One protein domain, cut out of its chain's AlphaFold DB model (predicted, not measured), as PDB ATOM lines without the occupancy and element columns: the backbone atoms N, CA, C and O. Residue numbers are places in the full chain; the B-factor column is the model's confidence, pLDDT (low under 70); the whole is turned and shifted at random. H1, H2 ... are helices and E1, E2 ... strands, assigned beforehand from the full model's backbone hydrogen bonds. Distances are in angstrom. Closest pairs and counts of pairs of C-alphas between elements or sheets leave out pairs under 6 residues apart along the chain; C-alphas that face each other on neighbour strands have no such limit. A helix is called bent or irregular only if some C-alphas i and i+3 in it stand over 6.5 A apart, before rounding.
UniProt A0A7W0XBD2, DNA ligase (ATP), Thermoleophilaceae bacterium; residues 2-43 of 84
ATOM      1  N   PHE A   2       6.377 -16.771  35.795       83.69
ATOM      2  CA  PHE A   2       6.720 -18.193  35.914       83.69
ATOM      3  C   PHE A   2       7.935 -18.576  35.057       83.69
ATOM      4  O   PHE A   2       8.029 -18.191  33.884       83.69
ATOM      5  N   LYS A   3       8.845 -19.365  35.631       89.00
ATOM      6  CA  LYS A   3       9.931 -20.056  34.930       89.00
ATOM      7  C   LYS A   3       9.353 -21.104  33.979       89.00
ATOM      8  O   LYS A   3       8.215 -21.540  34.112       89.00
ATOM      9  N   ALA A   4      10.165 -21.557  33.024       90.38
ATOM     10  CA  ALA A   4       9.733 -22.542  32.032       90.38
ATOM     11  C   ALA A   4       9.219 -23.854  32.656       90.38
ATOM     12  O   ALA A   4       8.242 -24.411  32.167       90.38
ATOM     13  N   LYS A   5       9.852 -24.320  33.741       91.25
ATOM     14  CA  LYS A   5       9.401 -25.502  34.489       91.25
ATOM     15  C   LYS A   5       8.026 -25.268  35.125       91.25
ATOM     16  O   LYS A   5       7.108 -26.025  34.844       91.25
ATOM     17  N   GLU A   6       7.875 -24.162  35.853       88.12
ATOM     18  CA  GLU A   6       6.619 -23.791  36.522       88.12
ATOM     19  C   GLU A   6       5.460 -23.652  35.525       88.12
ATOM     20  O   GLU A   6       4.339 -24.038  35.823       88.12
ATOM     21  N   LYS A   7       5.718 -23.156  34.306       90.31
ATOM     22  CA  LYS A   7       4.692 -23.095  33.251       90.31
ATOM     23  C   LYS A   7       4.190 -24.473  32.819       90.31
ATOM     24  O   LYS A   7       3.018 -24.596  32.495       90.31
ATOM     25  N   ARG A   8       5.064 -25.484  32.764       91.69
ATOM     26  CA  ARG A   8       4.670 -26.852  32.385       91.69
ATOM     27  C   ARG A   8       3.837 -27.491  33.487       91.69
ATOM     28  O   ARG A   8       2.745 -27.962  33.203       91.69
ATOM     29  N   GLU A   9       4.310 -27.386  34.724       92.44
ATOM     30  CA  GLU A   9       3.598 -27.881  35.909       92.44
ATOM     31  C   GLU A   9       2.226 -27.203  36.054       92.44
ATOM     32  O   GLU A   9       1.241 -27.843  36.413       92.44
ATOM     33  N   LEU A  10       2.133 -25.915  35.702       92.00
ATOM     34  CA  LEU A  10       0.867 -25.191  35.685       92.00
ATOM     35  C   LEU A  10      -0.121 -25.777  34.670       92.00
ATOM     36  O   LEU A  10      -1.299 -25.883  34.981       92.00
ATOM     37  N   LEU A  11       0.325 -26.172  33.474       92.62
ATOM     38  CA  LEU A  11      -0.573 -26.784  32.488       92.62
ATOM     39  C   LEU A  11      -1.131 -28.119  32.990       92.62
ATOM     40  O   LEU A  11      -2.324 -28.358  32.848       92.62
ATOM     41  N   GLU A  12      -0.292 -28.946  33.616       94.12
ATOM     42  CA  GLU A  12      -0.713 -30.225  34.200       94.12
ATOM     43  C   GLU A  12      -1.724 -30.023  35.337       94.12
ATOM     44  O   GLU A  12      -2.741 -30.711  35.392       94.12
ATOM     45  N   LEU A  13      -1.485 -29.034  36.205       93.81
ATOM     46  CA  LEU A  13      -2.397 -28.675  37.292       93.81
ATOM     47  C   LEU A  13      -3.756 -28.179  36.778       93.81
ATOM     48  O   LEU A  13      -4.790 -28.489  37.368       93.81
ATOM     49  N   LEU A  14      -3.757 -27.376  35.712       95.69
ATOM     50  CA  LEU A  14      -4.967 -26.744  35.189       95.69
ATOM     51  C   LEU A  14      -5.826 -27.691  34.347       95.69
ATOM     52  O   LEU A  14      -7.034 -27.479  34.280       95.69
ATOM     53  N   GLU A  15      -5.237 -28.716  33.728       95.88
ATOM     54  CA  GLU A  15      -5.918 -29.647  32.822       95.88
ATOM     55  C   GLU A  15      -7.262 -30.188  33.344       95.88
ATOM     56  O   GLU A  15      -8.267 -30.014  32.650       95.88
ATOM     57  N   PRO A  16      -7.363 -30.744  34.570       96.62
ATOM     58  CA  PRO A  16      -8.638 -31.248  35.079       96.62
ATOM     59  C   PRO A  16      -9.705 -30.163  35.277       96.62
ATOM     60  O   PRO A  16     -10.875 -30.506  35.440       96.62
ATOM     61  N   TYR A  17      -9.346 -28.876  35.266       97.12
ATOM     62  CA  TYR A  17     -10.251 -27.738  35.468       97.12
ATOM     63  C   TYR A  17     -10.647 -27.031  34.172       97.12
ATOM     64  O   TYR A  17     -11.460 -26.107  34.209       97.12
ATOM     65  N   ARG A  18     -10.102 -27.436  33.024       97.25
ATOM     66  CA  ARG A  18     -10.405 -26.794  31.742       97.25
ATOM     67  C   ARG A  18     -11.863 -27.003  31.364       97.25
ATOM     68  O   ARG A  18     -12.426 -28.083  31.508       97.25
ATOM     69  N   THR A  19     -12.471 -25.932  30.872       97.50
ATOM     70  CA  THR A  19     -13.821 -25.956  30.287       97.50
ATOM     71  C   THR A  19     -13.780 -26.126  28.771       97.50
ATOM     72  O   THR A  19     -14.800 -26.429  28.162       97.50
ATOM     73  N   HIS A  20     -12.605 -25.902  28.165       94.75
ATOM     74  CA  HIS A  20     -12.381 -25.807  26.721       94.75
ATOM     75  C   HIS A  20     -13.126 -24.664  26.014       94.75
ATOM     76  O   HIS A  20     -12.996 -24.517  24.797       94.75
ATOM     77  N   GLU A  21     -13.837 -23.809  26.753       96.94
ATOM     78  CA  GLU A  21     -14.306 -22.523  26.249       96.94
ATOM     79  C   GLU A  21     -13.100 -21.638  25.945       96.94
ATOM     80  O   GLU A  21     -12.177 -21.555  26.749       96.94
ATOM     81  N   ARG A  22     -13.094 -20.974  24.791       95.50
ATOM     82  CA  ARG A  22     -11.997 -20.100  24.374       95.50
ATOM     83  C   ARG A  22     -12.525 -18.749  23.935       95.50
ATOM     84  O   ARG A  22     -13.610 -18.661  23.366       95.50
ATOM     85  N   GLY A  23     -11.709 -17.722  24.117       93.12
ATOM     86  CA  GLY A  23     -11.997 -16.389  23.611       93.12
ATOM     87  C   GLY A  23     -10.744 -15.543  23.459       93.12
ATOM     88  O   GLY A  23      -9.633 -15.967  23.782       93.12
ATOM     89  N   SER A  24     -10.939 -14.327  22.961       92.50
ATOM     90  CA  SER A  24      -9.891 -13.322  22.823       92.50
ATOM     91  C   SER A  24      -9.957 -12.313  23.969       92.50
ATOM     92  O   SER A  24     -11.036 -11.862  24.357       92.50
ATOM     93  N   GLY A  25      -8.802 -11.948  24.514       86.75
ATOM     94  CA  GLY A  25      -8.636 -10.800  25.395       86.75
ATOM     95  C   GLY A  25      -8.627  -9.482  24.614       86.75
ATOM     96  O   GLY A  25      -8.513  -9.463  23.390       86.75
ATOM     97  N   GLU A  26      -8.734  -8.365  25.335       84.94
ATOM     98  CA  GLU A  26      -8.613  -7.028  24.743       84.94
ATOM     99  C   GLU A  26      -7.229  -6.837  24.103       84.94
ATOM    100  O   GLU A  26      -6.218  -7.272  24.659       84.94
ATOM    101  N   ALA A  27      -7.173  -6.161  22.951       83.12
ATOM    102  CA  ALA A  27      -5.922  -5.936  22.234       83.12
ATOM    103  C   ALA A  27      -4.869  -5.261  23.131       83.12
ATOM    104  O   ALA A  27      -5.126  -4.253  23.799       83.12
ATOM    105  N   SER A  28      -3.654  -5.808  23.130       81.62
ATOM    106  CA  SER A  28      -2.557  -5.246  23.911       81.62
ATOM    107  C   SER A  28      -2.110  -3.910  23.320       81.62
ATOM    108  O   SER A  28      -1.707  -3.834  22.162       81.62
ATOM    109  N   ARG A  29      -2.072  -2.855  24.145       83.56
ATOM    110  CA  ARG A  29      -1.570  -1.524  23.746       83.56
ATOM    111  C   ARG A  29      -0.129  -1.551  23.224       83.56
ATOM    112  O   ARG A  29       0.253  -0.694  22.437       83.56
ATOM    113  N   TRP A  30       0.673  -2.501  23.700       82.38
ATOM    114  CA  TRP A  30       2.101  -2.601  23.389       82.38
ATOM    115  C   TRP A  30       2.405  -3.584  22.260       82.38
ATOM    116  O   TRP A  30       3.480  -3.515  21.673       82.38
ATOM    117  N   LYS A  31       1.480  -4.509  21.983       84.19
ATOM    118  CA  LYS A  31       1.583  -5.512  20.920       84.19
ATOM    119  C   LYS A  31       0.207  -5.703  20.268       84.19
ATOM    120  O   LYS A  31      -0.445  -6.706  20.538       84.19
ATOM    121  N   PRO A  32      -0.264  -4.723  19.482       79.62
ATOM    122  CA  PRO A  32      -1.617  -4.739  18.924       79.62
ATOM    123  C   PRO A  32      -1.837  -5.867  17.906       79.62
ATOM    124  O   PRO A  32      -2.968  -6.272  17.681       79.62
ATOM    125  N   GLU A  33      -0.753  -6.362  17.311       83.44
ATOM    126  CA  GLU A  33      -0.724  -7.465  16.345       83.44
ATOM    127  C   GLU A  33      -0.714  -8.863  16.991       83.44
ATOM    128  O   GLU A  33      -0.954  -9.848  16.303       83.44
ATOM    129  N   GLU A  34      -0.485  -8.962  18.305       84.81
ATOM    130  CA  GLU A  34      -0.531 -10.237  19.024       84.81
ATOM    131  C   GLU A  34      -1.926 -10.457  19.611       84.81
ATOM    132  O   GLU A  34      -2.370  -9.727  20.506       84.81
ATOM    133  N   GLU A  35      -2.606 -11.501  19.143       81.44
ATOM    134  CA  GLU A  35      -3.891 -11.915  19.695       81.44
ATOM    135  C   GLU A  35      -3.699 -12.532  21.088       81.44
ATOM    136  O   GLU A  35      -3.011 -13.540  21.274       81.44
ATOM    137  N   LEU A  36      -4.329 -11.929  22.100       87.69
ATOM    138  CA  LEU A  36      -4.403 -12.522  23.430       87.69
ATOM    139  C   LEU A  36      -5.520 -13.559  23.432       87.69
ATOM    140  O   LEU A  36      -6.684 -13.201  23.325       87.69
ATOM    141  N   MET A  37      -5.175 -14.830  23.589       90.94
ATOM    142  CA  MET A  37      -6.144 -15.923  23.684       90.94
ATOM    143  C   MET A  37      -6.279 -16.381  25.135       90.94
ATOM    144  O   MET A  37      -5.281 -16.504  25.848       90.94
ATOM    145  N   TRP A  38      -7.504 -16.676  25.563       93.19
ATOM    146  CA  TRP A  38      -7.783 -17.310  26.848       93.19
ATOM    147  C   TRP A  38      -8.574 -18.605  26.658       93.19
ATOM    148  O   TRP A  38      -9.290 -18.776  25.671       93.19
ATOM    149  N   GLU A  39      -8.430 -19.519  27.618       95.25
ATOM    150  CA  GLU A  39      -9.279 -20.701  27.766       95.25
ATOM    151  C   GLU A  39      -9.882 -20.704  29.177       95.25
ATOM    152  O   GLU A  39      -9.196 -20.367  30.144       95.25
ATOM    153  N   GLY A  40     -11.171 -21.018  29.287       96.31
ATOM    154  CA  GLY A  40     -11.918 -20.961  30.535       96.31
ATOM    155  C   GLY A  40     -11.542 -22.094  31.489       96.31
ATOM    156  O   GLY A  40     -11.353 -23.243  31.072       96.31
ATOM    157  N   LEU A  41     -11.510 -21.784  32.783       97.06
ATOM    158  CA  LEU A  41     -11.323 -22.743  33.871       97.06
ATOM    159  C   LEU A  41     -12.575 -22.778  34.746       97.06
ATOM    160  O   LEU A  41     -13.190 -21.738  34.991       97.06
ATOM    161  N   ARG A  42     -12.932 -23.958  35.260       97.06
ATOM    162  CA  ARG A  42     -13.950 -24.067  36.307       97.06
ATOM    163  C   ARG A  42     -13.465 -23.308  37.554       97.06
ATOM    164  O   ARG A  42     -12.291 -23.447  37.912       97.06
ATOM    165  N   PRO A  43     -14.324 -22.518  38.224       95.75
ATOM    166  CA  PRO A  43     -13.937 -21.644  39.335       95.75
ATOM    167  C   PRO A  43     -13.774 -22.417  40.657       95.75
ATOM    168  O   PRO A  43     -14.405 -22.110  41.663       95.75
TER     169      PRO A  43
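Overview. This is residues 2 to 43 of the 84 residues of the protein "DNA ligase (ATP)" of Thermoleophilaceae bacterium (UniProt A0A7W0XBD2). What shape do these coordinates make? A helix, H1, and a two-stranded hairpin, E1 and E2, meet near their ends in a corner like an open V, and at the other end of the hairpin its strands are joined by a wide loop, residues 25 to 36. The free end of the helix, with residues 4 to 9 of H1, sticks out on its own, and so do residues 29 to 34 of the loop. What is it made of? The 42 printed residues hold one named helix and two named strands in the order H1, E1, E2; the class is mixed, helices and strands, and the sheet, of order E1 - E2, is antiparallel. How large and how dense is it? It is loose, with a radius of gyration of the C-alphas of 12.7 A, and flat, spanning 31 by 25 by 13 A.

Arrangement. How do the strands pair? E1, residues 18 to 24, and E2, residues 37 to 41, form a hairpin of antiparallel neighbours, with 150 degrees between their N-to-C directions. C-alphas 22 and 39 face each other at 4.4 A. N 40 and O 21 are 2.8 A apart and N 19 and O 40 are 2.9 A apart, both within hydrogen-bond range. Where does the helix join? H1, residues 4 to 17, has a tight link to E1, with 0 residues between them. H1 and E2 have 2 pairs of C-alphas within 8 A; their closest C-alphas, those of Tyr 17 and Leu 41, are 5.4 A apart. How well formed is the helix backbone? In H1, 8 of 10 O i to N i+4 pairs are within hydrogen-bond range. H1 is irregular: C-alphas 13 and 16 are 7.1 A apart.

Along the chain. Where do the strands run? E1 goes from Arg 18 to Ser 24, 16.2 A between its first and last C-alphas. E2 goes from Met 37 to Leu 41, 13.3 A, and its last C-alpha is at (-11.323, -22.743, 33.871). Where is the helix? H1 begins at Ala 4, C-alpha at (9.733, -22.542, 32.032), and ends at Tyr 17, C-alpha at (-10.251, -27.738, 35.468), 20.9 A away.

Size, cuts and confidence. How far does it reach? The two C-alphas farthest apart, those of Pro 16 and Trp 30, are 32.8 A apart. Is there a cut or a long link? The printed part, residues 2 to 43, has no cut. The link from E1 to E2, 12 residues, is long. How confident is the model? The mean pLDDT of the printed part is 90.7, and no printed residue is under 70.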